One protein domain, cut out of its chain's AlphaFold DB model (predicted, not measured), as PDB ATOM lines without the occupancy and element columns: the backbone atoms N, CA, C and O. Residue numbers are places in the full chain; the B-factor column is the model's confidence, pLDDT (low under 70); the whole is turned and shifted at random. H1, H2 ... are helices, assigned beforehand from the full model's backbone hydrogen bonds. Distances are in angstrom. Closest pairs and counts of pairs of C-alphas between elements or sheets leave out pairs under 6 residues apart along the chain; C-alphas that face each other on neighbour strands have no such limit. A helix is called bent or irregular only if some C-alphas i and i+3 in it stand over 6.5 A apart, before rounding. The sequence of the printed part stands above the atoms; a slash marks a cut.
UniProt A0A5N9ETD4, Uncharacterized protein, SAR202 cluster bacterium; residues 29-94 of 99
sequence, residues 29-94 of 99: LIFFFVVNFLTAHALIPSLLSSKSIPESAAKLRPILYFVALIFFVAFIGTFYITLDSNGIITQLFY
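What this domain is: This is residues 29 to 94 of the 99 residues of an uncharacterized protein of SAR202 cluster bacterium (UniProt A0A5N9ETD4). The printed part is a long, slender helical hairpin with unequal arms: H1 and H2 lie side by side and run opposite ways, and the longer H2 extends past the first residue of H1. At that far end the short helix H3 turns off steeply from the line of H2, like a small foot. The printed part has 66 residues with three named helices, H1, H2 and H3 in that order along the chain, and no named strand; the class is all helix. The whole is extended, with a radius of gyration of the C-alphas of 17.3 A, and its outline is a rod that spans 56 by 16 by 15 A.

Where its parts are: H1 covers residues 29 to 49 and begins at C-alpha 29, at (25.439, 6.309, 44.525). It measures 29.5 A from first to last C-alpha and has a kink of 27 degrees near residue 39. H1 is irregular, but only just: C-alphas 41 and 44 are 6.8 A apart. H2, the longest helix, covers residues 55 to 85, beginning at C-alpha 55 at (0.278, 19.729, 50.905), and measures 46.8 A. It too is only just irregular, with C-alphas 59 and 62 at 6.55 A. H3 covers residues 88 to 94, measures 10.0 A and ends at C-alpha 94, at (42.241, 4.668, 20.589).

How they stand to each other: H1 and H2 form a helical hairpin. They touch, with 36 pairs of C-alphas within 8 A, and their closest C-alphas are those of Phe 33 and Ala 68, 4.6 A apart. Their lines stand at a shallow tilt of 20 degrees, and they run opposite ways. H2 and H3 are close but not clearly touching; their closest C-alphas, those of Leu 83 and Ile 89, are 6.0 A apart. These two run the same way at a steep tilt of 64 degrees. H1 and H3 are apart. In H3 every O i to N i+4 pair is within hydrogen-bond range, while in H1 14 of 17 and in H2 22 of 27 are.

The domain as a whole: The two C-alphas farthest apart, those of Lys 51 and Tyr 94, are 56.8 A from each other. The printed part has no cut. The link from H1 to H2, with 5 residues, and the link from H2 to H3, with 2 residues, are both tight. Residues 82 to 87, of which 82 to 85 belong to H2, stand free. The mean pLDDT of the printed part is 93.1; H3 has a mean of 78, and residue 94 is under 70.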
ATOM      1  N   LEU A  29      25.885   5.098  45.215       98.62
ATOM      2  CA  LEU A  29      25.439   6.309  44.525       98.62
ATOM      3  C   LEU A  29      24.118   6.092  43.782       98.62
ATOM      4  O   LEU A  29      23.198   6.901  43.925       98.62
ATOM      5  N   ILE A  30      23.991   4.989  43.033       98.31
ATOM      6  CA  ILE A  30      22.750   4.697  42.308       98.31
ATOM      7  C   ILE A  30      21.598   4.395  43.267       98.31
ATOM      8  O   ILE A  30      20.478   4.841  43.026       98.31
ATOM      9  N   PHE A  31      21.860   3.712  44.384       98.50
ATOM     10  CA  PHE A  31      20.849   3.469  45.408       98.50
ATOM     11  C   PHE A  31      20.290   4.785  45.966       98.50
ATOM     12  O   PHE A  31      19.074   4.990  45.970       98.50
ATOM     13  N   PHE A  32      21.161   5.719  46.362       98.38
ATOM     14  CA  PHE A  32      20.725   7.027  46.858       98.38
ATOM     15  C   PHE A  32      20.013   7.859  45.790       98.38
ATOM     16  O   PHE A  32      19.019   8.519  46.109       98.38
ATOM     17  N   PHE A  33      20.457   7.804  44.532       98.44
ATOM     18  CA  PHE A  33      19.732   8.418  43.421       98.44
ATOM     19  C   PHE A  33      18.300   7.879  43.325       98.44
ATOM     20  O   PHE A  33      17.347   8.660  43.367       98.44
ATOM     21  N   VAL A  34      18.140   6.553  43.251       98.19
ATOM     22  CA  VAL A  34      16.837   5.899  43.073       98.19
ATOM     23  C   VAL A  34      15.901   6.210  44.237       98.19
ATOM     24  O   VAL A  34      14.757   6.594  44.004       98.19
ATOM     25  N   VAL A  35      16.376   6.109  45.482       98.12
ATOM     26  CA  VAL A  35      15.555   6.395  46.669       98.12
ATOM     27  C   VAL A  35      15.053   7.839  46.654       98.12
ATOM     28  O   VAL A  35      13.855   8.068  46.828       98.12
ATOM     29  N   ASN A  36      15.925   8.819  46.402       98.06
ATOM     30  CA  ASN A  36      15.516  10.228  46.369       98.06
ATOM     31  C   ASN A  36      14.571  10.520  45.194       98.06
ATOM     32  O   ASN A  36      13.531  11.160  45.378       98.06
ATOM     33  N   PHE A  37      14.892  10.007  44.005       98.06
ATOM     34  CA  PHE A  37      14.096  10.223  42.802       98.06
ATOM     35  C   PHE A  37      12.700   9.602  42.923       98.06
ATOM     36  O   PHE A  37      11.703  10.296  42.725       98.06
ATOM     37  N   LEU A  38      12.601   8.328  43.317       97.69
ATOM     38  CA  LEU A  38      11.313   7.650  43.497       97.69
ATOM     39  C   LEU A  38      10.495   8.267  44.629       97.69
ATOM     40  O   LEU A  38       9.270   8.356  44.519       97.69
ATOM     41  N   THR A  39      11.148   8.752  45.686       96.62
ATOM     42  CA  THR A  39      10.440   9.463  46.754       96.62
ATOM     43  C   THR A  39       9.790  10.742  46.223       96.62
ATOM     44  O   THR A  39       8.605  10.981  46.459       96.62
ATOM     45  N   ALA A  40      10.524  11.541  45.444       95.44
ATOM     46  CA  ALA A  40      10.016  12.782  44.856       95.44
ATOM     47  C   ALA A  40       8.952  12.561  43.765       95.44
ATOM     48  O   ALA A  40       8.012  13.361  43.630       95.44
ATOM     49  N   HIS A  41       9.135  11.505  42.970       95.75
ATOM     50  CA  HIS A  41       8.379  11.248  41.749       95.75
ATOM     51  C   HIS A  41       7.138  10.383  41.971       95.75
ATOM     52  O   HIS A  41       6.097  10.670  41.390       95.75
ATOM     53  N   ALA A  42       7.229   9.358  42.820       94.81
ATOM     54  CA  ALA A  42       6.162   8.383  43.031       94.81
ATOM     55  C   ALA A  42       5.569   8.454  44.446       94.81
ATOM     56  O   ALA A  42       4.354   8.599  44.583       94.81
ATOM     57  N   LEU A  43       6.400   8.408  45.499       94.25
ATOM     58  CA  LEU A  43       5.895   8.317  46.879       94.25
ATOM     59  C   LEU A  43       5.163   9.588  47.319       94.25
ATOM     60  O   LEU A  43       4.013   9.502  47.739       94.25
ATOM     61  N   ILE A  44       5.782  10.772  47.202       93.00
ATOM     62  CA  ILE A  44       5.139  12.023  47.640       93.00
ATOM     63  C   ILE A  44       3.816  12.270  46.893       93.00
ATOM     64  O   ILE A  44       2.815  12.529  47.561       93.00
ATOM     65  N   PRO A  45       3.741  12.167  45.549       91.31
ATOM     66  CA  PRO A  45       2.468  12.328  44.843       91.31
ATOM     67  C   PRO A  45       1.406  11.301  45.251       91.31
ATOM     68  O   PRO A  45       0.247  11.674  45.431       91.31
ATOM     69  N   SER A  46       1.794  10.038  45.453       92.38
ATOM     70  CA  SER A  46       0.879   8.989  45.915       92.38
ATOM     71  C   SER A  46       0.286   9.317  47.292       92.38
ATOM     72  O   SER A  46      -0.933   9.270  47.460       92.38
ATOM     73  N   LEU A  47       1.123   9.748  48.240       91.62
ATOM     74  CA  LEU A  47       0.708  10.102  49.603       91.62
ATOM     75  C   LEU A  47      -0.125  11.393  49.675       91.62
ATOM     76  O   LEU A  47      -0.986  11.532  50.546       91.62
ATOM     77  N   LEU A  48       0.124  12.346  48.773       91.25
ATOM     78  CA  LEU A  48      -0.705  13.546  48.638       91.25
ATOM     79  C   LEU A  48      -2.096  13.189  48.105       91.25
ATOM     80  O   LEU A  48      -3.097  13.668  48.636       91.25
ATOM     81  N   SER A  49      -2.171  12.304  47.107       90.00
ATOM     82  CA  SER A  49      -3.447  11.842  46.552       90.00
ATOM     83  C   SER A  49      -4.307  11.117  47.590       90.00
ATOM     84  O   SER A  49      -5.529  11.253  47.566       90.00
ATOM     85  N   SER A  50      -3.695  10.364  48.508       92.12
ATOM     86  CA  SER A  50      -4.402   9.682  49.600       92.12
ATOM     87  C   SER A  50      -4.694  10.582  50.808       92.12
ATOM     88  O   SER A  50      -5.234  10.099  51.803       92.12
ATOM     89  N   LYS A  51      -4.338  11.879  50.752       87.56
ATOM     90  CA  LYS A  51      -4.418  12.842  51.870       87.56
ATOM     91  C   LYS A  51      -3.715  12.359  53.147       87.56
ATOM     92  O   LYS A  51      -4.067  12.774  54.249       87.56
ATOM     93  N   SER A  52      -2.717  11.485  53.007       88.31
ATOM     94  CA  SER A  52      -1.968  10.922  54.139       88.31
ATOM     95  C   SER A  52      -0.880  11.869  54.652       88.31
ATOM     96  O   SER A  52      -0.404  11.700  55.771       88.31
ATOM     97  N   ILE A  53      -0.489  12.864  53.850       90.50
ATOM     98  CA  ILE A  53       0.476  13.910  54.211       90.50
ATOM     99  C   ILE A  53      -0.060  15.297  53.816       90.50
ATOM    100  O   ILE A  53      -0.846  15.398  52.871       90.50
ATOM    101  N   PRO A  54       0.350  16.377  54.510       90.06
ATOM    102  CA  PRO A  54      -0.080  17.733  54.180       90.06
ATOM    103  C   PRO A  54       0.506  18.210  52.845       90.06
ATOM    104  O   PRO A  54       1.616  17.835  52.469       90.06
ATOM    105  N   GLU A  55      -0.187  19.131  52.169       89.06
ATOM    106  CA  GLU A  55       0.278  19.729  50.905       89.06
ATOM    107  C   GLU A  55       1.634  20.439  51.031       89.06
ATOM    108  O   GLU A  55       2.389  20.535  50.063       89.06
ATOM    109  N   SER A  56       2.005  20.877  52.239       88.00
ATOM    110  CA  SER A  56       3.331  21.433  52.522       88.00
ATOM    111  C   SER A  56       4.471  20.456  52.211       88.00
ATOM    112  O   SER A  56       5.557  20.905  51.842       88.00
ATOM    113  N   ALA A  57       4.226  19.141  52.261       87.38
ATOM    114  CA  ALA A  57       5.200  18.115  51.892       87.38
ATOM    115  C   ALA A  57       5.551  18.134  50.392       87.38
ATOM    116  O   ALA A  57       6.633  17.690  50.006       87.38
ATOM    117  N   ALA A  58       4.705  18.726  49.537       89.50
ATOM    118  CA  ALA A  58       5.029  18.924  48.124       89.50
ATOM    119  C   ALA A  58       6.283  19.798  47.929       89.50
ATOM    120  O   ALA A  58       6.996  19.628  46.939       89.50
ATOM    121  N   LYS A  59       6.599  20.677  48.894       92.19
ATOM    122  CA  LYS A  59       7.804  21.526  48.879       92.19
ATOM    123  C   LYS A  59       9.105  20.729  49.025       92.19
ATOM    124  O   LYS A  59      10.157  21.229  48.642       92.19
ATOM    125  N   LEU A  60       9.045  19.493  49.530       93.06
ATOM    126  CA  LEU A  60      10.214  18.620  49.657       93.06
ATOM    127  C   LEU A  60      10.639  18.015  48.307       93.06
ATOM    128  O   LEU A  60      11.810  17.705  48.109       93.06
ATOM    129  N   ARG A  61       9.712  17.894  47.348       93.69
ATOM    130  CA  ARG A  61       9.969  17.317  46.015       93.69
ATOM    131  C   ARG A  61      11.137  17.982  45.271       93.69
ATOM    132  O   ARG A  61      12.021  17.243  44.847       93.69
ATOM    133  N   PRO A  62      11.199  19.322  45.102       96.12
ATOM    134  CA  PRO A  62      12.325  19.958  44.412       96.12
ATOM    135  C   PRO A  62      13.668  19.712  45.110       96.12
ATOM    136  O   PRO A  62      14.668  19.504  44.432       96.12
ATOM    137  N   ILE A  63      13.688  19.663  46.447       96.94
ATOM    138  CA  ILE A  63      14.902  19.358  47.218       96.94
ATOM    139  C   ILE A  63      15.357  17.923  46.934       96.94
ATOM    140  O   ILE A  63      16.523  17.700  46.624       96.94
ATOM    141  N   LEU A  64      14.440  16.954  46.970       97.25
ATOM    142  CA  LEU A  64      14.754  15.556  46.669       97.25
ATOM    143  C   LEU A  64      15.230  15.359  45.226       97.25
ATOM    144  O   LEU A  64      16.157  14.588  44.999       97.25
ATOM    145  N   TYR A  65      14.655  16.076  44.255       97.94
ATOM    146  CA  TYR A  65      15.158  16.056  42.879       97.94
ATOM    147  C   TYR A  65      16.566  16.636  42.767       97.94
ATOM    148  O   TYR A  65      17.396  16.076  42.056       97.94
ATOM    149  N   PHE A  66      16.855  17.726  43.479       98.19
ATOM    150  CA  PHE A  66      18.190  18.316  43.497       98.19
ATOM    151  C   PHE A  66      19.223  17.358  44.106       98.19
ATOM    152  O   PHE A  66      20.287  17.142  43.529       98.19
ATOM    153  N   VAL A  67      18.883  16.714  45.225       98.06
ATOM    154  CA  VAL A  67      19.727  15.684  45.848       98.06
ATOM    155  C   VAL A  67      19.920  14.490  44.908       98.06
ATOM    156  O   VAL A  67      21.049  14.039  44.721       98.06
ATOM    157  N   ALA A  68      18.855  14.011  44.257       98.06
ATOM    158  CA  ALA A  68      18.951  12.946  43.263       98.06
ATOM    159  C   ALA A  68      19.895  13.335  42.114       98.06
ATOM    160  O   ALA A  68      20.760  12.547  41.741       98.06
ATOM    161  N   LEU A  69      19.797  14.564  41.599       98.44
ATOM    162  CA  LEU A  69      20.679  15.054  40.541       98.44
ATOM    163  C   LEU A  69      22.155  15.019  40.963       98.44
ATOM    164  O   LEU A  69      22.990  14.568  40.182       98.44
ATOM    165  N   ILE A  70      22.477  15.430  42.194       98.56
ATOM    166  CA  ILE A  70      23.849  15.361  42.721       98.56
ATOM    167  C   ILE A  70      24.362  13.918  42.713       98.56
ATOM    168  O   ILE A  70      25.449  13.657  42.198       98.56
ATOM    169  N   PHE A  71      23.575  12.973  43.235       98.56
ATOM    170  CA  PHE A  71      23.957  11.558  43.241       98.56
ATOM    171  C   PHE A  71      24.113  10.988  41.831       98.56
ATOM    172  O   PHE A  71      25.026  10.201  41.589       98.56
ATOM    173  N   PHE A  72      23.273  11.412  40.887       98.50
ATOM    174  CA  PHE A  72      23.361  10.977  39.497       98.50
ATOM    175  C   PHE A  72      24.622  11.501  38.798       98.50
ATOM    176  O   PHE A  72      25.320  10.744  38.126       98.50
ATOM    177  N   VAL A  73      24.968  12.775  39.001       98.62
ATOM    178  CA  VAL A  73      26.210  13.359  38.467       98.62
ATOM    179  C   VAL A  73      27.434  12.674  39.074       98.62
ATOM    180  O   VAL A  73      28.354  12.304  38.346       98.62
ATOM    181  N   ALA A  74      27.428  12.442  40.390       98.44
ATOM    182  CA  ALA A  74      28.490  11.702  41.064       98.44
ATOM    183  C   ALA A  74      28.623  10.274  40.510       98.44
ATOM    184  O   ALA A  74      29.737   9.830  40.238       98.44
ATOM    185  N   PHE A  75      27.501   9.583  40.274       98.56
ATOM    186  CA  PHE A  75      27.484   8.252  39.666       98.56
ATOM    187  C   PHE A  75      28.148   8.252  38.287       98.56
ATOM    188  O   PHE A  75      29.029   7.431  38.045       98.56
ATOM    189  N   ILE A  76      27.793   9.197  37.408       98.25
ATOM    190  CA  ILE A  76      28.417   9.323  36.079       98.25
ATOM    191  C   ILE A  76      29.929   9.549  36.209       98.25
ATOM    192  O   ILE A  76      30.706   8.894  35.515       98.25
ATOM    193  N   GLY A  77      30.354  10.432  37.117       97.94
ATOM    194  CA  GLY A  77      31.772  10.702  37.360       97.94
ATOM    195  C   GLY A  77      32.538   9.466  37.840       97.94
ATOM    196  O   GLY A  77      33.580   9.124  37.284       97.94
ATOM    197  N   THR A  78      32.009   8.741  38.829       97.81
ATOM    198  CA  THR A  78      32.621   7.489  39.303       97.81
ATOM    199  C   THR A  78      32.613   6.405  38.223       97.81
ATOM    200  O   THR A  78      33.571   5.640  38.112       97.81
ATOM    201  N   PHE A  79      31.567   6.349  37.396       97.38
ATOM    202  CA  PHE A  79      31.463   5.370  36.317       97.38
ATOM    203  C   PHE A  79      32.551   5.612  35.273       97.38
ATOM    204  O   PHE A  79      33.270   4.684  34.916       97.38
ATOM    205  N   TYR A  80      32.745   6.873  34.878       96.12
ATOM    206  CA  TYR A  80      33.854   7.277  34.017       96.12
ATOM    207  C   TYR A  80      35.212   6.855  34.595       96.12
ATOM    208  O   TYR A  80      35.981   6.192  33.905       96.12
ATOM    209  N   ILE A  81      35.478   7.161  35.872       95.81
ATOM    210  CA  ILE A  81      36.742   6.797  36.541       95.81
ATOM    211  C   ILE A  81      36.952   5.278  36.540       95.81
ATOM    212  O   ILE A  81      38.059   4.814  36.288       95.81
ATOM    213  N   THR A  82      35.893   4.498  36.771       96.19
ATOM    214  CA  THR A  82      35.950   3.027  36.729       96.19
ATOM    215  C   THR A  82      36.335   2.512  35.346       96.19
ATOM    216  O   THR A  82      37.140   1.589  35.228       96.19
ATOM    217  N   LEU A  83      35.762   3.085  34.287       94.38
ATOM    218  CA  LEU A  83      36.084   2.678  32.921       94.38
ATOM    219  C   LEU A  83      37.522   3.050  32.542       94.38
ATOM    220  O   LEU A  83      38.214   2.251  31.912       94.38
ATOM    221  N   ASP A  84      37.962   4.244  32.933       93.31
ATOM    222  CA  ASP A  84      39.307   4.746  32.656       93.31
ATOM    223  C   ASP A  84      40.378   3.934  33.397       93.31
ATOM    224  O   ASP A  84      41.340   3.474  32.783       93.31
ATOM    225  N   SER A  85      40.160   3.632  34.685       90.88
ATOM    226  CA  SER A  85      41.099   2.846  35.501       90.88
ATOM    227  C   SER A  85      41.294   1.412  35.002       90.88
ATOM    228  O   SER A  85      42.284   0.773  35.344       90.88
ATOM    229  N   ASN A  86      40.351   0.895  34.212       91.06
ATOM    230  CA  ASN A  86      40.426  -0.429  33.591       91.06
ATOM    231  C   ASN A  86      40.857  -0.368  32.112       91.06
ATOM    232  O   ASN A  86      40.822  -1.384  31.423       91.06
ATOM    233  N   GLY A  87      41.234   0.811  31.600       87.75
ATOM    234  CA  GLY A  87      41.668   0.993  30.211       87.75
ATOM    235  C   GLY A  87      40.562   0.785  29.169       87.75
ATOM    236  O   GLY A  87      40.843   0.655  27.981       87.75
ATOM    237  N   ILE A  88      39.290   0.754  29.574       87.81
ATOM    238  CA  ILE A  88      38.174   0.486  28.654       87.81
ATOM    239  C   ILE A  88      37.981   1.669  27.697       87.81
ATOM    240  O   ILE A  88      37.730   1.481  26.508       87.81
ATOM    241  N   ILE A  89      38.128   2.898  28.199       84.75
ATOM    242  CA  ILE A  89      37.991   4.116  27.388       84.75
ATOM    243  C   ILE A  89      39.093   4.167  26.324       84.75
ATOM    244  O   ILE A  89      38.812   4.379  25.144       84.75
ATOM    245  N   THR A  90      40.346   3.917  26.703       79.12
ATOM    246  CA  THR A  90      41.467   3.905  25.755       79.12
ATOM    247  C   THR A  90      41.304   2.804  24.704       79.12
ATOM    248  O   THR A  90      41.446   3.083  23.513       79.12
ATOM    249  N   GLN A  91      40.895   1.595  25.091       79.69
ATOM    250  CA  GLN A  91      40.623   0.504  24.145       79.69
ATOM    251  C   GLN A  91      39.484   0.834  23.166       79.69
ATOM    252  O   GLN A  91      39.598   0.592  21.963       79.69
ATOM    253  N   LEU A  92      38.385   1.419  23.652       75.88
ATOM    254  CA  LEU A  92      37.237   1.773  22.811       75.88
ATOM    255  C   LEU A  92      37.554   2.895  21.816       75.88
ATOM    256  O   LEU A  92      37.090   2.837  20.676       75.88
ATOM    257  N   PHE A  93      38.317   3.911  22.231       71.88
ATOM    258  CA  PHE A  93      38.490   5.140  21.449       71.88
ATOM    259  C   PHE A  93      39.843   5.278  20.739       71.88
ATOM    260  O   PHE A  93      39.908   6.016  19.754       71.88
ATOM    261  N   TYR A  94      40.902   4.600  21.195       64.50
ATOM    262  CA  TYR A  94      42.241   4.668  20.589       64.50
ATOM    263  C   TYR A  94      42.629   3.380  19.854       64.50
ATOM    264  O   TYR A  94      43.085   3.463  18.715       64.50
TER     265      TYR A  94